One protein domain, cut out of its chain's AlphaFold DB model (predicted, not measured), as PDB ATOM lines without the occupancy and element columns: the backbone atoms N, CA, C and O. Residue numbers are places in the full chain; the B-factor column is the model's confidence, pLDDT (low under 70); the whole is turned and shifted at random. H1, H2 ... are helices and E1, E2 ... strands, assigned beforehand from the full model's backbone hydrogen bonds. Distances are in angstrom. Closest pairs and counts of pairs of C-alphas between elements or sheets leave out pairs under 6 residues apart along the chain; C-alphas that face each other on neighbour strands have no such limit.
ATOM      1  N   ALA A 114     -66.079  37.658 -32.896       65.75
ATOM      2  CA  ALA A 114     -67.010  36.560 -32.682       65.75
ATOM      3  C   ALA A 114     -66.529  35.255 -33.332       65.75
ATOM      4  O   ALA A 114     -66.726  34.166 -32.794       65.75
ATOM      5  N   ILE A 115     -65.846  35.362 -34.474       67.50
ATOM      6  CA  ILE A 115     -65.272  34.206 -35.163       67.50
ATOM      7  C   ILE A 115     -63.999  33.727 -34.455       67.50
ATOM      8  O   ILE A 115     -63.780  32.521 -34.426       67.50
ATOM      9  N   TYR A 116     -63.191  34.603 -33.836       67.06
ATOM     10  CA  TYR A 116     -61.994  34.164 -33.090       67.06
ATOM     11  C   TYR A 116     -62.332  33.132 -32.012       67.06
ATOM     12  O   TYR A 116     -61.627  32.134 -31.864       67.06
ATOM     13  N   GLU A 117     -63.421  33.360 -31.275       66.00
ATOM     14  CA  GLU A 117     -63.850  32.458 -30.205       66.00
ATOM     15  C   GLU A 117     -64.250  31.081 -30.759       66.00
ATOM     16  O   GLU A 117     -63.937  30.046 -30.172       66.00
ATOM     17  N   PHE A 118     -64.863  31.053 -31.944       71.31
ATOM     18  CA  PHE A 118     -65.225  29.819 -32.636       71.31
ATOM     19  C   PHE A 118     -64.038  29.159 -33.362       71.31
ATOM     20  O   PHE A 118     -64.021  27.943 -33.572       71.31
ATOM     21  N   LEU A 119     -63.019  29.939 -33.733       69.44
ATOM     22  CA  LEU A 119     -61.888  29.491 -34.538       69.44
ATOM     23  C   LEU A 119     -61.102  28.388 -33.836       69.44
ATOM     24  O   LEU A 119     -60.749  27.411 -34.486       69.44
ATOM     25  N   GLN A 120     -60.895  28.479 -32.519       66.06
ATOM     26  CA  GLN A 120     -60.229  27.419 -31.747       66.06
ATOM     27  C   GLN A 120     -60.903  26.056 -31.936       66.06
ATOM     28  O   GLN A 120     -60.229  25.045 -32.137       66.06
ATOM     29  N   THR A 121     -62.233  26.038 -31.951       66.50
ATOM     30  CA  THR A 121     -63.018  24.833 -32.209       66.50
ATOM     31  C   THR A 121     -62.865  24.369 -33.652       66.50
ATOM     32  O   THR A 121     -62.661  23.180 -33.892       66.50
ATOM     33  N   MET A 122     -62.882  25.282 -34.624       67.31
ATOM     34  CA  MET A 122     -62.601  24.957 -36.029       67.31
ATOM     35  C   MET A 122     -61.180  24.414 -36.239       67.31
ATOM     36  O   MET A 122     -60.960  23.619 -37.149       67.31
ATOM     37  N   MET A 123     -60.218  24.763 -35.379       67.25
ATOM     38  CA  MET A 123     -58.862  24.201 -35.438       67.25
ATOM     39  C   MET A 123     -58.797  22.732 -34.998       67.25
ATOM     40  O   MET A 123     -57.784  22.079 -35.256       67.25
ATOM     41  N   SER A 124     -59.869  22.183 -34.409       64.69
ATOM     42  CA  SER A 124     -59.999  20.735 -34.187       64.69
ATOM     43  C   SER A 124     -60.144  19.943 -35.493       64.69
ATOM     44  O   SER A 124     -59.850  18.745 -35.516       64.69
ATOM     45  N   CYS A 125     -60.517  20.605 -36.596       71.56
ATOM     46  CA  CYS A 125     -60.494  20.025 -37.935       71.56
ATOM     47  C   CYS A 125     -59.047  19.701 -38.319       71.56
ATOM     48  O   CYS A 125     -58.214  20.595 -38.484       71.56
ATOM     49  N   ARG A 126     -58.716  18.418 -38.485       71.81
ATOM     50  CA  ARG A 126     -57.314  17.984 -38.620       71.81
ATOM     51  C   ARG A 126     -56.676  18.332 -39.965       71.81
ATOM     52  O   ARG A 126     -55.452  18.296 -40.075       71.81
ATOM     53  N   ARG A 127     -57.469  18.659 -40.993       72.56
ATOM     54  CA  ARG A 127     -56.991  18.901 -42.365       72.56
ATOM     55  C   ARG A 127     -57.111  20.371 -42.767       72.56
ATOM     56  O   ARG A 127     -57.799  20.704 -43.724       72.56
ATOM     57  N   HIS A 128     -56.406  21.252 -42.058       74.50
ATOM     58  CA  HIS A 128     -56.364  22.687 -42.357       74.50
ATOM     59  C   HIS A 128     -54.960  23.188 -42.750       74.50
ATOM     60  O   HIS A 128     -53.924  22.640 -42.350       74.50
ATOM     61  N   ILE A 129     -54.906  24.266 -43.528       74.62
ATOM     62  CA  ILE A 129     -53.673  25.016 -43.805       74.62
ATOM     63  C   ILE A 129     -53.897  26.455 -43.398       74.62
ATOM     64  O   ILE A 129     -54.946  27.022 -43.679       74.62
ATOM     65  N   ARG A 130     -52.898  27.025 -42.729       78.19
ATOM     66  CA  ARG A 130     -52.927  28.411 -42.281       78.19
ATOM     67  C   ARG A 130     -52.050  29.237 -43.186       78.19
ATOM     68  O   ARG A 130     -50.890  28.887 -43.414       78.19
ATOM     69  N   LEU A 131     -52.626  30.322 -43.667       79.12
ATOM     70  CA  LEU A 131     -51.962  31.309 -44.493       79.12
ATOM     71  C   LEU A 131     -52.019  32.625 -43.721       79.12
ATOM     72  O   LEU A 131     -53.107  33.128 -43.450       79.12
ATOM     73  N   ALA A 132     -50.865  33.142 -43.319       81.12
ATOM     74  CA  ALA A 132     -50.764  34.403 -42.596       81.12
ATOM     75  C   ALA A 132     -50.239  35.474 -43.551       81.12
ATOM     76  O   ALA A 132     -49.102  35.390 -44.014       81.12
ATOM     77  N   PHE A 133     -51.079  36.459 -43.858       80.06
ATOM     78  CA  PHE A 133     -50.776  37.509 -44.826       80.06
ATOM     79  C   PHE A 133     -50.290  38.780 -44.127       80.06
ATOM     80  O   PHE A 133     -50.853  39.182 -43.111       80.06
ATOM     81  N   PHE A 134     -49.280  39.435 -44.697       81.75
ATOM     82  CA  PHE A 134     -48.841  40.771 -44.290       81.75
ATOM     83  C   PHE A 134     -48.290  41.545 -45.494       81.75
ATOM     84  O   PHE A 134     -47.704  40.950 -46.398       81.75
ATOM     85  N   SER A 135     -48.451  42.866 -45.513       84.25
ATOM     86  CA  SER A 135     -47.945  43.732 -46.586       84.25
ATOM     87  C   SER A 135     -46.525  44.227 -46.306       84.25
ATOM     88  O   SER A 135     -46.216  44.697 -45.207       84.25
ATOM     89  N   LEU A 136     -45.663  44.167 -47.323       85.12
ATOM     90  CA  LEU A 136     -44.300  44.704 -47.266       85.12
ATOM     91  C   LEU A 136     -44.264  46.233 -47.222       85.12
ATOM     92  O   LEU A 136     -43.314  46.802 -46.690       85.12
ATOM     93  N   GLU A 137     -45.274  46.899 -47.764       84.38
ATOM     94  CA  GLU A 137     -45.369  48.356 -47.782       84.38
ATOM     95  C   GLU A 137     -46.057  48.889 -46.525       84.38
ATOM     96  O   GLU A 137     -45.590  49.862 -45.938       84.38
ATOM     97  N   ARG A 138     -47.152  48.250 -46.093       82.56
ATOM     98  CA  ARG A 138     -47.969  48.719 -44.965       82.56
ATOM     99  C   ARG A 138     -47.505  48.166 -43.622       82.56
ATOM    100  O   ARG A 138     -47.415  48.914 -42.655       82.56
ATOM    101  N   ASP A 139     -47.267  46.859 -43.527       82.31
ATOM    102  CA  ASP A 139     -47.091  46.186 -42.232       82.31
ATOM    103  C   ASP A 139     -45.626  46.094 -41.818       82.31
ATOM    104  O   ASP A 139     -45.304  46.329 -40.657       82.31
ATOM    105  N   ALA A 140     -44.733  45.802 -42.766       84.88
ATOM    106  CA  ALA A 140     -43.304  45.658 -42.510       84.88
ATOM    107  C   ALA A 140     -42.610  46.867 -41.842       84.88
ATOM    108  O   ALA A 140     -41.809  46.627 -40.941       84.88
ATOM    109  N   PRO A 141     -42.859  48.139 -42.221       85.88
ATOM    110  CA  PRO A 141     -42.234  49.264 -41.517       85.88
ATOM    111  C   PRO A 141     -42.750  49.436 -40.080       85.88
ATOM    112  O   PRO A 141     -42.072  50.043 -39.257       85.88
ATOM    113  N   ASN A 142     -43.913  48.858 -39.768       87.38
ATOM    114  CA  ASN A 142     -44.700  49.156 -38.575       87.38
ATOM    115  C   ASN A 142     -44.972  47.888 -37.739       87.38
ATOM    116  O   ASN A 142     -45.961  47.809 -37.013       87.38
ATOM    117  N   LEU A 143     -44.114  46.864 -37.829       84.94
ATOM    118  CA  LEU A 143     -44.327  45.562 -37.176       84.94
ATOM    119  C   LEU A 143     -44.502  45.652 -35.655       84.94
ATOM    120  O   LEU A 143     -45.250  44.861 -35.076       84.94
ATOM    121  N   ALA A 144     -43.804  46.595 -35.018       84.62
ATOM    122  CA  ALA A 144     -43.883  46.852 -33.582       84.62
ATOM    123  C   ALA A 144     -45.095  47.714 -33.191       84.62
ATOM    124  O   ALA A 144     -45.453  47.774 -32.015       84.62
ATOM    125  N   GLU A 145     -45.726  48.372 -34.160       83.69
ATOM    126  CA  GLU A 145     -46.877  49.232 -33.934       83.69
ATOM    127  C   GLU A 145     -48.166  48.418 -33.857       83.69
ATOM    128  O   GLU A 145     -48.205  47.218 -34.144       83.69
ATOM    129  N   LYS A 146     -49.247  49.089 -33.470       75.25
ATOM    130  CA  LYS A 146     -50.580  48.492 -33.462       75.25
ATOM    131  C   LYS A 146     -51.088  48.347 -34.907       75.25
ATOM    132  O   LYS A 146     -50.683  49.120 -35.782       75.25
ATOM    133  N   PRO A 147     -51.908  47.329 -35.203       70.69
ATOM    134  CA  PRO A 147     -52.524  47.191 -36.518       70.69
ATOM    135  C   PRO A 147     -53.505  48.339 -36.786       70.69
ATOM    136  O   PRO A 147     -54.353  48.638 -35.949       70.69
ATOM    137  N   ASP A 148     -53.403  48.936 -37.974       66.75
ATOM    138  CA  ASP A 148     -54.363  49.930 -38.458       66.75
ATOM    139  C   ASP A 148     -55.513  49.190 -39.141       66.75
ATOM    140  O   ASP A 148     -55.330  48.549 -40.182       66.75
ATOM    141  N   LEU A 149     -56.696  49.236 -38.537       61.16
ATOM    142  CA  LEU A 149     -57.879  48.578 -39.075       61.16
ATOM    143  C   LEU A 149     -58.684  49.551 -39.940       61.16
ATOM    144  O   LEU A 149     -58.972  50.655 -39.478       61.16
ATOM    145  N   PRO A 150     -59.053  49.177 -41.183       54.78
ATOM    146  CA  PRO A 150     -59.864  50.038 -42.035       54.78
ATOM    147  C   PRO A 150     -61.231  50.327 -41.390       54.78
ATOM    148  O   PRO A 150     -61.813  49.483 -40.701       54.78
ATOM    149  N   SER A 151     -61.707  51.554 -41.595       50.00
ATOM    150  CA  SER A 151     -62.597  52.290 -40.690       50.00
ATOM    151  C   SER A 151     -64.070  51.888 -40.665       50.00
ATOM    152  O   SER A 151     -64.766  52.334 -39.762       50.00
ATOM    153  N   ASP A 152     -64.577  51.065 -41.580       57.59
ATOM    154  CA  ASP A 152     -65.999  51.232 -41.926       57.59
ATOM    155  C   ASP A 152     -66.983  50.518 -40.979       57.59
ATOM    156  O   ASP A 152     -67.922  51.138 -40.510       57.59
ATOM    157  N   ARG A 153     -66.784  49.240 -40.614       56.47
ATOM    158  CA  ARG A 153     -67.664  48.540 -39.633       56.47
ATOM    159  C   ARG A 153     -66.999  48.333 -38.272       56.47
ATOM    160  O   ARG A 153     -67.658  48.364 -37.237       56.47
ATOM    161  N   TYR A 154     -65.693  48.072 -38.282       58.66
ATOM    162  CA  TYR A 154     -64.914  47.753 -37.084       58.66
ATOM    163  C   TYR A 154     -64.358  49.012 -36.414       58.66
ATOM    164  O   TYR A 154     -64.373  49.097 -35.189       58.66
ATOM    165  N   GLY A 155     -63.936  50.005 -37.205       59.56
ATOM    166  CA  GLY A 155     -63.499  51.305 -36.691       59.56
ATOM    167  C   GLY A 155     -64.638  52.083 -36.027       59.56
ATOM    168  O   GLY A 155     -64.478  52.554 -34.906       59.56
ATOM    169  N   GLU A 156     -65.821  52.134 -36.655       61.72
ATOM    170  CA  GLU A 156     -67.014  52.791 -36.087       61.72
ATOM    171  C   GLU A 156     -67.447  52.214 -34.727       61.72
ATOM    172  O   GLU A 156     -67.934  52.943 -33.863       61.72
ATOM    173  N   ARG A 157     -67.240  50.908 -34.511       63.16
ATOM    174  CA  ARG A 157     -67.577  50.203 -33.260       63.16
ATOM    175  C   ARG A 157     -66.458  50.214 -32.218       63.16
ATOM    176  O   ARG A 157     -66.661  49.704 -31.119       63.16
ATOM    177  N   GLY A 158     -65.279  50.740 -32.551       59.81
ATOM    178  CA  GLY A 158     -64.106  50.648 -31.683       59.81
ATOM    179  C   GLY A 158     -63.598  49.210 -31.514       59.81
ATOM    180  O   GLY A 158     -63.059  48.849 -30.469       59.81
ATOM    181  N   ASP A 159     -63.790  48.327 -32.495       59.38
ATOM    182  CA  ASP A 159     -63.315  46.942 -32.399       59.38
ATOM    183  C   ASP A 159     -61.782  46.847 -32.379       59.38
ATOM    184  O   ASP A 159     -61.214  45.977 -31.707       59.38
ATOM    185  N   ASP A 160     -61.129  47.807 -33.032       54.31
ATOM    186  CA  ASP A 160     -59.697  48.092 -32.947       54.31
ATOM    187  C   ASP A 160     -59.244  48.395 -31.509       54.31
ATOM    188  O   ASP A 160     -58.147  48.007 -31.098       54.31
ATOM    189  N   VAL A 161     -60.120  49.011 -30.711       52.94
ATOM    190  CA  VAL A 161     -59.890  49.355 -29.305       52.94
ATOM    191  C   VAL A 161     -59.965  48.145 -28.374       52.94
ATOM    192  O   VAL A 161     -59.262  48.122 -27.367       52.94
ATOM    193  N   VAL A 162     -60.783  47.143 -28.684       52.69
ATOM    194  CA  VAL A 162     -61.116  46.074 -27.725       52.69
ATOM    195  C   VAL A 162     -60.306  44.795 -27.949       52.69
ATOM    196  O   VAL A 162     -59.852  44.210 -26.974       52.69
ATOM    197  N   MET A 163     -60.066  44.365 -29.196       52.97
ATOM    198  CA  MET A 163     -59.305  43.121 -29.459       52.97
ATOM    199  C   MET A 163     -57.864  43.355 -29.915       52.97
ATOM    200  O   MET A 163     -57.012  42.488 -29.720       52.97
ATOM    201  N   MET A 164     -57.580  44.518 -30.514       53.88
ATOM    202  CA  MET A 164     -56.343  44.772 -31.269       53.88
ATOM    203  C   MET A 164     -55.380  45.784 -30.606       53.88
ATOM    204  O   MET A 164     -54.319  46.097 -31.146       53.88
ATOM    205  N   LYS A 165     -55.716  46.298 -29.409       53.66
ATOM    206  CA  LYS A 165     -55.007  47.432 -28.781       53.66
ATOM    207  C   LYS A 165     -53.749  47.101 -27.987       53.66
ATOM    208  O   LYS A 165     -53.002  48.039 -27.693       53.66
ATOM    209  N   GLN A 166     -53.531  45.853 -27.578       55.69
ATOM    210  CA  GLN A 166     -52.398  45.517 -26.701       55.69
ATOM    211  C   GLN A 166     -51.230  44.863 -27.444       55.69
ATOM    212  O   GLN A 166     -50.084  45.051 -27.040       55.69
ATOM    213  N   GLY A 167     -51.496  44.154 -28.544       64.06
ATOM    214  CA  GLY A 167     -50.464  43.507 -29.349       64.06
ATOM    215  C   GLY A 167     -49.892  44.413 -30.438       64.06
ATOM    216  O   GLY A 167     -50.580  45.267 -30.997       64.06
ATOM    217  N   SER A 168     -48.626  44.200 -30.779       76.12
ATOM    218  CA  SER A 168     -48.067  44.706 -32.033       76.12
ATOM    219  C   SER A 168     -48.623  43.915 -33.226       76.12
ATOM    220  O   SER A 168     -49.100  42.789 -33.051       76.12
ATOM    221  N   ARG A 169     -48.526  44.443 -34.454       80.62
ATOM    222  CA  ARG A 169     -48.852  43.703 -35.697       80.62
ATOM    223  C   ARG A 169     -48.171  42.339 -35.718       80.62
ATOM    224  O   ARG A 169     -48.783  41.332 -36.064       80.62
ATOM    225  N   LEU A 170     -46.920  42.309 -35.270       82.94
ATOM    226  CA  LEU A 170     -46.132  41.099 -35.117       82.94
ATOM    227  C   LEU A 170     -46.716  40.122 -34.086       82.94
ATOM    228  O   LEU A 170     -46.761  38.921 -34.336       82.94
ATOM    229  N   GLY A 171     -47.202  40.629 -32.951       79.19
ATOM    230  CA  GLY A 171     -47.885  39.823 -31.940       79.19
ATOM    231  C   GLY A 171     -49.137  39.139 -32.490       79.19
ATOM    232  O   GLY A 171     -49.298  37.935 -32.306       79.19
ATOM    233  N   TYR A 172     -49.977  39.862 -33.235       76.69
ATOM    234  CA  TYR A 172     -51.155  39.274 -33.889       76.69
ATOM    235  C   TYR A 172     -50.775  38.267 -34.971       76.69
ATOM    236  O   TYR A 172     -51.367  37.191 -35.055       76.69
ATOM    237  N   LEU A 173     -49.743  38.570 -35.756       79.94
ATOM    238  CA  LEU A 173     -49.224  37.655 -36.763       79.94
ATOM    239  C   LEU A 173     -48.788  36.320 -36.136       79.94
ATOM    240  O   LEU A 173     -49.134  35.253 -36.646       79.94
ATOM    241  N   PHE A 174     -48.092  36.363 -34.997       81.56
ATOM    242  CA  PHE A 174     -47.718  35.164 -34.243       81.56
ATOM    243  C   PHE A 174     -48.908  34.473 -33.597       81.56
ATOM    244  O   PHE A 174     -48.989  33.245 -33.645       81.56
ATOM    245  N   HIS A 175     -49.845  35.229 -33.035       77.25
ATOM    246  CA  HIS A 175     -51.066  34.678 -32.467       77.25
ATOM    247  C   HIS A 175     -51.793  33.799 -33.489       77.25
ATOM    248  O   HIS A 175     -52.009  32.611 -33.257       77.25
ATOM    249  N   PHE A 176     -52.051  34.330 -34.681       75.44
ATOM    250  CA  PHE A 176     -52.706  33.581 -35.750       75.44
ATOM    251  C   PHE A 176     -51.868  32.446 -36.315       75.44
ATOM    252  O   PHE A 176     -52.391  31.372 -36.624       75.44
ATOM    253  N   ALA A 177     -50.557  32.651 -36.422       76.44
ATOM    254  CA  ALA A 177     -49.669  31.594 -36.867       76.44
ATOM    255  C   ALA A 177     -49.628  30.409 -35.891       76.44
ATOM    256  O   ALA A 177     -49.312  29.299 -36.320       76.44
ATOM    257  N   THR A 178     -49.976  30.617 -34.617       75.75
ATOM    258  CA  THR A 178     -49.901  29.602 -33.554       75.75
ATOM    259  C   THR A 178     -51.253  29.092 -33.057       75.75
ATOM    260  O   THR A 178     -51.311  28.004 -32.487       75.75
ATOM    261  N   LEU A 179     -52.353  29.801 -33.315       73.00
ATOM    262  CA  LEU A 179     -53.676  29.532 -32.745       73.00
ATOM    263  C   LEU A 179     -54.139  28.073 -32.896       73.00
ATOM    264  O   LEU A 179     -54.342  27.594 -34.002       73.00
ATOM    265  N   GLY A 180     -54.357  27.353 -31.797       64.12
ATOM    266  CA  GLY A 180     -54.834  25.963 -31.845       64.12
ATOM    267  C   GLY A 180     -53.772  24.928 -32.236       64.12
ATOM    268  O   GLY A 180     -54.130  23.798 -32.552       64.12
ATOM    269  N   TYR A 181     -52.481  25.284 -32.256       68.38
ATOM    270  CA  TYR A 181     -51.416  24.283 -32.191       68.38
ATOM    271  C   TYR A 181     -51.098  23.944 -30.738       68.38
ATOM    272  O   TYR A 181     -50.828  24.821 -29.921       68.38
ATOM    273  N   GLU A 182     -51.094  22.652 -30.432       58.78
ATOM    274  CA  GLU A 182     -50.462  22.144 -29.219       58.78
ATOM    275  C   GLU A 182     -48.939  22.192 -29.394       58.78
ATOM    276  O   GLU A 182     -48.433  21.991 -30.503       58.78
ATOM    277  N   LYS A 183     -48.205  22.439 -28.300       53.12
ATOM    278  CA  LYS A 183     -46.738  22.629 -28.308       53.12
ATOM    279  C   LYS A 183     -45.958  21.475 -28.970       53.12
ATOM    280  O   LYS A 183     -44.846  21.708 -29.438       53.12
ATOM    281  N   ASP A 184     -46.565  20.291 -29.091       48.97
ATOM    282  CA  ASP A 184     -45.939  19.064 -29.596       48.97
ATOM    283  C   ASP A 184     -46.245  18.738 -31.076       48.97
ATOM    284  O   ASP A 184     -45.747  17.748 -31.618       48.97
ATOM    285  N   GLN A 185     -47.019  19.565 -31.789       56.06
ATOM    286  CA  GLN A 185     -47.359  19.319 -33.200       56.06
ATOM    287  C   GLN A 185     -46.285  19.844 -34.174       56.06
ATOM    288  O   GLN A 185     -46.494  20.807 -34.911       56.06
ATOM    289  N   GLN A 186     -45.132  19.171 -34.232       49.97
ATOM    290  CA  GLN A 186     -43.955  19.585 -35.026       49.97
ATOM    291  C   GLN A 186     -44.166  19.678 -36.554       49.97
ATOM    292  O   GLN A 186     -43.385  20.346 -37.243       49.97
ATOM    293  N   ASN A 187     -45.204  19.026 -37.090       54.09
ATOM    294  CA  ASN A 187     -45.478  18.947 -38.533       54.09
ATOM    295  C   ASN A 187     -46.413  20.038 -39.058       54.09
ATOM    296  O   ASN A 187     -46.642  20.128 -40.267       54.09
ATOM    297  N   ASN A 188     -46.970  20.864 -38.177       61.19
ATOM    298  CA  ASN A 188     -47.902  21.888 -38.591       61.19
ATOM    299  C   ASN A 188     -47.216  23.251 -38.720       61.19
ATOM    300  O   ASN A 188     -46.838  23.880 -37.738       61.19
ATOM    301  N   THR A 189     -47.076  23.711 -39.962       68.56
ATOM    302  CA  THR A 189     -46.478  25.005 -40.291       68.56
ATOM    303  C   THR A 189     -47.526  25.948 -40.865       68.56
ATOM    304  O   THR A 189     -48.391  25.554 -41.654       68.56
ATOM    305  N   THR A 190     -47.454  27.202 -40.439       79.31
ATOM    306  CA  THR A 190     -48.159  28.325 -41.047       79.31
ATOM    307  C   THR A 190     -47.323  28.837 -42.213       79.31
ATOM    308  O   THR A 190     -46.099  28.964 -42.113       79.31
ATOM    309  N   VAL A 191     -47.981  29.095 -43.338       80.69
ATOM    310  CA  VAL A 191     -47.344  29.688 -44.513       80.69
ATOM    311  C   VAL A 191     -47.441  31.197 -44.376       80.69
ATOM    312  O   VAL A 191     -48.536  31.758 -44.352       80.69
ATOM    313  N   MET A 192     -46.289  31.842 -44.276       85.19
ATOM    314  CA  MET A 192     -46.174  33.289 -44.222       85.19
ATOM    315  C   MET A 192     -46.212  33.843 -45.636       85.19
ATOM    316  O   MET A 192     -45.412  33.446 -46.481       85.19
ATOM    317  N   ILE A 193     -47.134  34.759 -45.895       82.56
ATOM    318  CA  ILE A 193     -47.347  35.346 -47.208       82.56
ATOM    319  C   ILE A 193     -47.109  36.850 -47.121       82.56
ATOM    320  O   ILE A 193     -47.914  37.594 -46.565       82.56
ATOM    321  N   ALA A 194     -45.996  37.289 -47.700       85.88
ATOM    322  CA  ALA A 194     -45.667  38.693 -47.861       85.88
ATOM    323  C   ALA A 194     -46.305  39.219 -49.150       85.88
ATOM    324  O   ALA A 194     -45.970  38.753 -50.240       85.88
ATOM    325  N   THR A 195     -47.211  40.185 -49.054       82.88
ATOM    326  CA  THR A 195     -47.813  40.835 -50.221       82.88
ATOM    327  C   THR A 195     -47.079  42.124 -50.556       82.88
ATOM    328  O   THR A 195     -46.670  42.860 -49.661       82.88
ATOM    329  N   SER A 196     -46.945  42.403 -51.846       81.00
ATOM    330  CA  SER A 196     -46.369  43.634 -52.366       81.00
ATOM    331  C   SER A 196     -47.193  44.173 -53.524       81.00
ATOM    332  O   SER A 196     -47.684  43.409 -54.357       81.00
ATOM    333  N   THR A 197     -47.329  45.491 -53.584       76.25
ATOM    334  CA  THR A 197     -47.955  46.197 -54.711       76.25
ATOM    335  C   THR A 197     -46.955  46.572 -55.803       76.25
ATOM    336  O   THR A 197     -47.362  46.929 -56.912       76.25
ATOM    337  N   GLU A 198     -45.654  46.486 -55.513       73.62
ATOM    338  CA  GLU A 198     -44.583  46.801 -56.456       73.62
ATOM    339  C   GLU A 198     -44.463  45.730 -57.544       73.62
ATOM    340  O   GLU A 198     -44.532  44.534 -57.273       73.62
ATOM    341  N   THR A 199     -44.223  46.141 -58.795       64.94
ATOM    342  CA  THR A 199     -44.106  45.248 -59.967       64.94
ATOM    343  C   THR A 199     -43.042  44.153 -59.788       64.94
ATOM    344  O   THR A 199     -43.212  43.033 -60.275       64.94
ATOM    345  N   THR A 200     -41.988  44.459 -59.032       66.25
ATOM    346  CA  THR A 200     -40.950  43.516 -58.616       66.25
ATOM    347  C   THR A 200     -40.691  43.734 -57.125       66.25
ATOM    348  O   THR A 200     -40.042  44.721 -56.787       66.25
ATOM    349  N   PRO A 201     -41.175  42.847 -56.236       67.75
ATOM    350  CA  PRO A 201     -40.973  43.001 -54.800       67.75
ATOM    351  C   PRO A 201     -39.481  43.058 -54.470       67.75
ATOM    352  O   PRO A 201     -38.725  42.197 -54.925       67.75
ATOM    353  N   ASN A 202     -39.050  44.038 -53.673       76.00
ATOM    354  CA  ASN A 202     -37.648  44.189 -53.289       76.00
ATOM    355  C   ASN A 202     -37.159  42.982 -52.448       76.00
ATOM    356  O   ASN A 202     -37.535  42.851 -51.275       76.00
ATOM    357  N   PRO A 203     -36.270  42.112 -52.980       79.50
ATOM    358  CA  PRO A 203     -35.854  40.898 -52.276       79.50
ATOM    359  C   PRO A 203     -35.067  41.188 -50.993       79.50
ATOM    360  O   PRO A 203     -35.151  40.424 -50.031       79.50
ATOM    361  N   LEU A 204     -34.318  42.296 -50.959       82.38
ATOM    362  CA  LEU A 204     -33.534  42.705 -49.791       82.38
ATOM    363  C   LEU A 204     -34.445  43.158 -48.648       82.38
ATOM    364  O   LEU A 204     -34.213  42.794 -47.493       82.38
ATOM    365  N   GLN A 205     -35.502  43.909 -48.968       83.19
ATOM    366  CA  GLN A 205     -36.510  44.320 -47.992       83.19
ATOM    367  C   GLN A 205     -37.208  43.097 -47.400       83.19
ATOM    368  O   GLN A 205     -37.270  42.965 -46.180       83.19
ATOM    369  N   PHE A 206     -37.648  42.158 -48.240       86.31
ATOM    370  CA  PHE A 206     -38.263  40.924 -47.762       86.31
ATOM    371  C   PHE A 206     -37.329  40.110 -46.860       86.31
ATOM    372  O   PHE A 206     -37.747  39.682 -45.788       86.31
ATOM    373  N   GLN A 207     -36.062  39.912 -47.243       88.75
ATOM    374  CA  GLN A 207     -35.109  39.163 -46.414       88.75
ATOM    375  C   GLN A 207     -34.866  39.830 -45.058       88.75
ATOM    376  O   GLN A 207     -34.784  39.138 -44.042       88.75
ATOM    377  N   LYS A 208     -34.780  41.165 -45.029       89.00
ATOM    378  CA  LYS A 208     -34.647  41.930 -43.786       89.00
ATOM    379  C   LYS A 208     -35.859  41.710 -42.876       89.00
ATOM    380  O   LYS A 208     -35.681  41.354 -41.716       89.00
ATOM    381  N   VAL A 209     -37.062  41.861 -43.426       88.50
ATOM    382  CA  VAL A 209     -38.332  41.715 -42.698       88.50
ATOM    383  C   VAL A 209     -38.530  40.285 -42.208       88.50
ATOM    384  O   VAL A 209     -38.840  40.067 -41.043       88.50
ATOM    385  N   LYS A 210     -38.270  39.293 -43.062       91.75
ATOM    386  CA  LYS A 210     -38.302  37.877 -42.690       91.75
ATOM    387  C   LYS A 210     -37.387  37.600 -41.497       91.75
ATOM    388  O   LYS A 210     -37.836  37.016 -40.518       91.75
ATOM    389  N   LYS A 211     -36.131  38.056 -41.552       91.31
ATOM    390  CA  LYS A 211     -35.163  37.862 -40.466       91.31
ATOM    391  C   LYS A 211     -35.620  38.532 -39.171       91.31
ATOM    392  O   LYS A 211     -35.458  37.958 -38.100       91.31
ATOM    393  N   GLU A 212     -36.193  39.728 -39.262       90.56
ATOM    394  CA  GLU A 212     -36.750  40.437 -38.109       90.56
ATOM    395  C   GLU A 212     -37.911  39.660 -37.475       90.56
ATOM    396  O   GLU A 212     -37.924  39.461 -36.259       90.56
ATOM    397  N   ILE A 213     -38.846  39.158 -38.284       90.56
ATOM    398  CA  ILE A 213     -39.968  38.343 -37.806       90.56
ATOM    399  C   ILE A 213     -39.458  37.032 -37.189       90.56
ATOM    400  O   ILE A 213     -39.868  36.684 -36.086       90.56
ATOM    401  N   GLU A 214     -38.530  36.326 -37.839       91.31
ATOM    402  CA  GLU A 214     -37.948  35.078 -37.323       91.31
ATOM    403  C   GLU A 214     -37.221  35.286 -35.985       91.31
ATOM    404  O   GLU A 214     -37.385  34.485 -35.069       91.31
ATOM    405  N   GLN A 215     -36.480  36.387 -35.822       91.00
ATOM    406  CA  GLN A 215     -35.816  36.720 -34.555       91.00
ATOM    407  C   GLN A 215     -36.808  36.947 -33.410       91.00
ATOM    408  O   GLN A 215     -36.557  36.535 -32.279       91.00
ATOM    409  N   HIS A 216     -37.929  37.615 -33.676       88.12
ATOM    410  CA  HIS A 216     -38.966  37.808 -32.664       88.12
ATOM    411  C   HIS A 216     -39.741  36.518 -32.389       88.12
ATOM    412  O   HIS A 216     -40.090  36.254 -31.239       88.12
ATOM    413  N   ALA A 217     -39.965  35.700 -33.416       87.38
ATOM    414  CA  ALA A 217     -40.606  34.401 -33.277       87.38
ATOM    415  C   ALA A 217     -39.763  33.454 -32.413       87.38
ATOM    416  O   ALA A 217     -40.309  32.729 -31.586       87.38
ATOM    417  N   ASP A 218     -38.438  33.483 -32.566       88.25
ATOM    418  CA  ASP A 218     -37.504  32.697 -31.756       88.25
ATOM    419  C   ASP A 218     -37.551  33.112 -30.281       88.25
ATOM    420  O   ASP A 218     -37.751  32.277 -29.402       88.25
ATOM    421  N   LYS A 219     -37.518  34.425 -30.011       86.31
ATOM    422  CA  LYS A 219     -37.665  34.977 -28.651       86.31
ATOM    423  C   LYS A 219     -38.973  34.570 -27.967       86.31
ATOM    424  O   LYS A 219     -39.004  34.467 -26.747       86.31
ATOM    425  N   GLN A 220     -40.044  34.369 -28.735       80.56
ATOM    426  CA  GLN A 220     -41.346  33.933 -28.220       80.56
ATOM    427  C   GLN A 220     -41.534  32.405 -28.250       80.56
ATOM    428  O   GLN A 220     -42.593  31.916 -27.862       80.56
ATOM    429  N   GLY A 221     -40.539  31.640 -28.713       83.00
ATOM    430  CA  GLY A 221     -40.622  30.181 -28.823       83.00
ATOM    431  C   GLY A 221     -41.605  29.688 -29.893       83.00
ATOM    432  O   GLY A 221     -42.093  28.562 -29.809       83.00
ATOM    433  N   VAL A 222     -41.922  30.515 -30.895       83.88
ATOM    434  CA  VAL A 222     -42.914  30.222 -31.949       83.88
ATOM    435  C   VAL A 222     -42.306  30.069 -33.346       83.88
ATOM    436  O   VAL A 222     -43.026  29.774 -34.300       83.88
ATOM    437  N   LEU A 223     -40.981  30.201 -33.488       84.75
ATOM    438  CA  LEU A 223     -40.275  30.080 -34.773       84.75
ATOM    439  C   LEU A 223     -40.598  28.773 -35.516       84.75
ATOM    440  O   LEU A 223     -40.723  28.760 -36.740       84.75
ATOM    441  N   GLN A 224     -40.801  27.680 -34.778       82.25
ATOM    442  CA  GLN A 224     -41.124  26.366 -35.340       82.25
ATOM    443  C   GLN A 224     -42.401  26.341 -36.198       82.25
ATOM    444  O   GLN A 224     -42.529  25.467 -37.057       82.25
ATOM    445  N   TYR A 225     -43.312  27.298 -36.006       79.31
ATOM    446  CA  TYR A 225     -44.553  27.402 -36.768       79.31
ATOM    447  C   TYR A 225     -44.395  28.207 -38.069       79.31
ATOM    448  O   TYR A 225     -45.268  28.125 -38.927       79.31
ATOM    449  N   LEU A 226     -43.284  28.932 -38.265       83.81
ATOM    450  CA  LEU A 226     -43.063  29.878 -39.375       83.81
ATOM    451  C   LEU A 226     -42.052  29.364 -40.418       83.81
ATOM    452  O   LEU A 226     -41.172  30.094 -40.868       83.81
ATOM    453  N   LYS A 227     -42.121  28.083 -40.795       74.19
ATOM    454  CA  LYS A 227     -41.093  27.448 -41.652       74.19
ATOM    455  C   LYS A 227     -41.253  27.713 -43.154       74.19
ATOM    456  O   LYS A 227     -40.341  27.415 -43.922       74.19
ATOM    457  N   SER A 228     -42.395  28.240 -43.594       79.56
ATOM    458  CA  SER A 228     -42.705  28.447 -45.015       79.56
ATOM    459  C   SER A 228     -43.004  29.914 -45.282       79.56
ATOM    460  O   SER A 228     -43.800  30.514 -44.568       79.56
ATOM    461  N   TRP A 229     -42.367  30.475 -46.309       84.06
ATOM    462  CA  TRP A 229     -42.462  31.890 -46.648       84.06
ATOM    463  C   TRP A 229     -42.619  32.072 -48.147       84.06
ATOM    464  O   TRP A 229     -41.844  31.508 -48.918       84.06
ATOM    465  N   GLU A 230     -43.565  32.907 -48.543       79.50
ATOM    466  CA  GLU A 230     -43.835  33.249 -49.932       79.50
ATOM    467  C   GLU A 230     -43.967  34.762 -50.088       79.50
ATOM    468  O   GLU A 230     -44.436  35.452 -49.183       79.50
ATOM    469  N   ILE A 231     -43.552  35.273 -51.248       79.44
ATOM    470  CA  ILE A 231     -43.739  36.672 -51.640       79.44
ATOM    471  C   ILE A 231     -44.696  36.702 -52.820       79.44
ATOM    472  O   ILE A 231     -44.537  35.935 -53.771       79.44
ATOM    473  N   ILE A 232     -45.661  37.608 -52.763       74.62
ATOM    474  CA  ILE A 232     -46.697  37.774 -53.769       74.62
ATOM    475  C   ILE A 232     -46.720  39.215 -54.229       74.62
ATOM    476  O   ILE A 232     -46.891  40.120 -53.418       74.62
ATOM    477  N   ASN A 233     -46.647  39.418 -55.539       72.81
ATOM    478  CA  ASN A 233     -47.047  40.680 -56.133       72.81
ATOM    479  C   ASN A 233     -48.552  40.677 -56.425       72.81
ATOM    480  O   ASN A 233     -49.014  39.979 -57.332       72.81
ATOM    481  N   THR A 234     -49.316  41.489 -55.702       69.31
ATOM    482  CA  THR A 234     -50.771  41.600 -55.879       69.31
ATOM    483  C   THR A 234     -51.162  42.339 -57.162       69.31
ATOM    484  O   THR A 234     -52.289  42.207 -57.632       69.31
ATOM    485  N   SER A 235     -50.240  43.091 -57.765       67.25
ATOM    486  CA  SER A 235     -50.445  43.834 -59.015       67.25
ATOM    487  C   SER A 235     -50.221  42.972 -60.269       67.25
ATOM    488  O   SER A 235     -50.601  43.377 -61.370       67.25
ATOM    489  N   ASN A 236     -49.631  41.774 -60.135       69.56
ATOM    490  CA  ASN A 236     -49.298  40.887 -61.253       69.56
ATOM    491  C   ASN A 236     -50.152  39.604 -61.256       69.56
ATOM    492  O   ASN A 236     -49.939  38.678 -60.477       69.56
ATOM    493  N   LYS A 237     -51.088  39.513 -62.210       64.88
ATOM    494  CA  LYS A 237     -52.033  38.386 -62.336       64.88
ATOM    495  C   LYS A 237     -51.379  37.036 -62.623       64.88
ATOM    496  O   LYS A 237     -51.953  36.013 -62.256       64.88
ATOM    497  N   ASP A 238     -50.229  37.012 -63.289       65.94
ATOM    498  CA  ASP A 238     -49.544  35.754 -63.588       65.94
ATOM    499  C   ASP A 238     -48.838  35.215 -62.334       65.94
ATOM    500  O   ASP A 238     -48.956  34.031 -62.036       65.94
ATOM    501  N   GLN A 239     -48.267  36.090 -61.497       63.31
ATOM    502  CA  GLN A 239     -47.711  35.679 -60.199       63.31
ATOM    503  C   GLN A 239     -48.786  35.197 -59.214       63.31
ATOM    504  O   GLN A 239     -48.536  34.283 -58.431       63.31
ATOM    505  N   MET A 240     -50.009  35.731 -59.280       61.94
ATOM    506  CA  MET A 240     -51.131  35.212 -58.483       61.94
ATOM    507  C   MET A 240     -51.473  33.751 -58.819       61.94
ATOM    508  O   MET A 240     -51.860  32.988 -57.932       61.94
ATOM    509  N   LYS A 241     -51.294  33.329 -60.078       64.38
ATOM    510  CA  LYS A 241     -51.469  31.920 -60.470       64.38
ATOM    511  C   LYS A 241     -50.358  31.046 -59.902       64.38
ATOM    512  O   LYS A 241     -50.652  29.976 -59.372       64.38
ATOM    513  N   ASP A 242     -49.117  31.525 -59.939       61.84
ATOM    514  CA  ASP A 242     -47.966  30.818 -59.365       61.84
ATOM    515  C   ASP A 242     -48.137  30.586 -57.860       61.84
ATOM    516  O   ASP A 242     -47.822  29.511 -57.349       61.84
ATOM    517  N   VAL A 243     -48.710  31.553 -57.145       63.16
ATOM    518  CA  VAL A 243     -49.077  31.401 -55.730       63.16
ATOM    519  C   VAL A 243     -50.128  30.320 -55.549       63.16
ATOM    520  O   VAL A 243     -49.965  29.459 -54.687       63.16
ATOM    521  N   GLY A 244     -51.194  30.339 -56.353       64.31
ATOM    522  CA  GLY A 244     -52.214  29.293 -56.321       64.31
ATOM    523  C   GLY A 244     -51.595  27.903 -56.496       64.31
ATOM    524  O   GLY A 244     -51.898  26.993 -55.725       64.31
ATOM    525  N   MET A 245     -50.655  27.757 -57.435       64.19
ATOM    526  CA  MET A 245     -49.915  26.508 -57.645       64.19
ATOM    527  C   MET A 245     -49.045  26.125 -56.444       64.19
ATOM    528  O   MET A 245     -49.028  24.959 -56.052       64.19
ATOM    529  N   LYS A 246     -48.360  27.084 -55.817       63.06
ATOM    530  CA  LYS A 246     -47.551  26.838 -54.614       63.06
ATOM    531  C   LYS A 246     -48.394  26.452 -53.404       63.06
ATOM    532  O   LYS A 246     -48.030  25.525 -52.690       63.06
ATOM    533  N   ILE A 247     -49.537  27.105 -53.186       66.31
ATOM    534  CA  ILE A 247     -50.487  26.725 -52.131       66.31
ATOM    535  C   ILE A 247     -50.995  25.305 -52.387       66.31
ATOM    536  O   ILE A 247     -50.994  24.487 -51.471       66.31
ATOM    537  N   GLN A 248     -51.352  24.965 -53.627       65.56
ATOM    538  CA  GLN A 248     -51.734  23.595 -53.987       65.56
ATOM    539  C   GLN A 248     -50.615  22.585 -53.718       65.56
ATOM    540  O   GLN A 248     -50.871  21.522 -53.159       65.56
ATOM    541  N   GLU A 249     -49.378  22.908 -54.084       64.69
ATOM    542  CA  GLU A 249     -48.202  22.077 -53.822       64.69
ATOM    543  C   GLU A 249     -47.972  21.884 -52.314       64.69
ATOM    544  O   GLU A 249     -47.695  20.774 -51.861       64.69
ATOM    545  N   LEU A 250     -48.167  22.931 -51.509       65.19
ATOM    546  CA  LEU A 250     -48.121  22.852 -50.047       65.19
ATOM    547  C   LEU A 250     -49.234  21.952 -49.496       65.19
ATOM    548  O   LEU A 250     -48.957  21.116 -48.634       65.19
ATOM    549  N   ILE A 251     -50.460  22.051 -50.029       65.06
ATOM    550  CA  ILE A 251     -51.560  21.138 -49.683       65.06
ATOM    551  C   ILE A 251     -51.177  19.692 -50.013       65.06
ATOM    552  O   ILE A 251     -51.334  18.816 -49.159       65.06
ATOM    553  N   ARG A 252     -50.614  19.436 -51.200       63.72
ATOM    554  CA  ARG A 252     -50.158  18.096 -51.611       63.72
ATOM    555  C   ARG A 252     -49.080  17.538 -50.692       63.72
ATOM    556  O   ARG A 252     -49.166  16.382 -50.290       63.72
ATOM    557  N   ARG A 253     -48.073  18.347 -50.357       65.75
ATOM    558  CA  ARG A 253     -46.958  17.933 -49.492       65.75
ATOM    559  C   ARG A 253     -47.424  17.635 -48.072       65.75
ATOM    560  O   ARG A 253     -46.992  16.641 -47.498       65.75
ATOM    561  N   LYS A 254     -48.313  18.468 -47.519       62.94
ATOM    562  CA  LYS A 254     -48.812  18.316 -46.144       62.94
ATOM    563  C   LYS A 254     -49.808  17.161 -46.006       62.94
ATOM    564  O   LYS A 254     -49.757  16.428 -45.026       62.94
ATOM    565  N   TYR A 255     -50.686  16.971 -46.991       63.72
ATOM    566  CA  TYR A 255     -51.767  15.981 -46.949       63.72
ATOM    567  C   TYR A 255     -51.615  14.897 -48.017       63.72
ATOM    568  O   TYR A 255     -52.589  14.512 -48.660       63.72
ATOM    569  N   TYR A 256     -50.395  14.371 -48.162       48.22
ATOM    570  CA  TYR A 256     -49.998  13.361 -49.155       48.22
ATOM    571  C   TYR A 256     -50.938  12.137 -49.242       48.22
ATOM    572  O   TYR A 256     -51.014  11.466 -50.271       48.22
TER     573      TYR A 256
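This is residues 114 to 256 of the 487 residues of an uncharacterized protein of Amphimedon queenslandica (UniProt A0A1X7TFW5). A small sheet of three parallel strands, E1, E2 and E3, makes the core, with helices over both its faces: H4 and H5 cover one, the long H6 the other. H2 and H3, both short, lie far out beyond the long loop after E1, where residues 152 to 157 stick out, and H1 lies off the sheet. The printed part has 143 residues, with six named helices and three named strands in the order H1 E1 H2 H3 H4 E2 H5 E3 H6; the sheet's order is E1 E2 E3 and the class is mixed. The whole is compact, with a radius of gyration of the C-alphas of 15.8 A, and rounded, spanning 41 by 38 by 31 A.

Start at H1, residues 114 to 122, which is not on the sheet. Next come edge strand E1, residues 130 to 135, then H2, residues 151 to 155, and H3, residues 159 to 162. H2 and H3 are close but not clearly touching; their closest C-alphas, Tyr 154 and Asp 160, are 6.7 A apart. H4, residues 169 to 178, is on the sheet at a height of 9.4 A, over E1; their closest C-alphas, Ala 132 and Ala 177, are 6.5 A apart. Inner strand E2, residues 190 to 196, is parallel to E1 at 25 degrees, with N 193 and O 132 at 2.8 A, within hydrogen-bond range. On the same face as H4, H5, residues 203 to 219, lies over E2 and edge strand E3, residues 228 to 233, at a height of 10.7 A; the closest C-alphas of H5 and E2 are Ala 194 and Phe 206, 7.7 A apart. E2 and E3 are parallel at 22 degrees, with N 194 and O 230 at 2.8 A. E1, H2 H3 H4, E2 and E2, H5, E3 are strand-helix-strand units, parallel neighbours with helices between; the second has a right-handed crossover. H6, residues 237 to 254, is on the opposite face at a height of 9.8 A, along the strands; C-alphas 233 and 239 are its closest to E3, 6.5 A. Every O i to N i+4 pair is within hydrogen-bond range in H4 and H5, and 13 of 14 in H6; H1 has 2 of 5, with 4 of 6 O i to N i+3 pairs, H2 has 0 of 1 and 0 of 2, and H3 is too short for an i+4 pair.

Find C-alpha 114 at (-67.010, 36.560, -32.682), where H1 begins. E2 spans 19.1 A, H5 24.4 A and H6 26.0 A, ending at C-alpha 254, (-48.812, 18.316, -46.144).

The C-alphas farthest apart, Glu 156 and Tyr 256, are 44.9 A apart. The printed part has no cut; the links E1 to H2 and H4 to E2 are long. The mean pLDDT of the printed part is 72.3, with 66 residues under 70, among them 148 to 167 and 234 to 256.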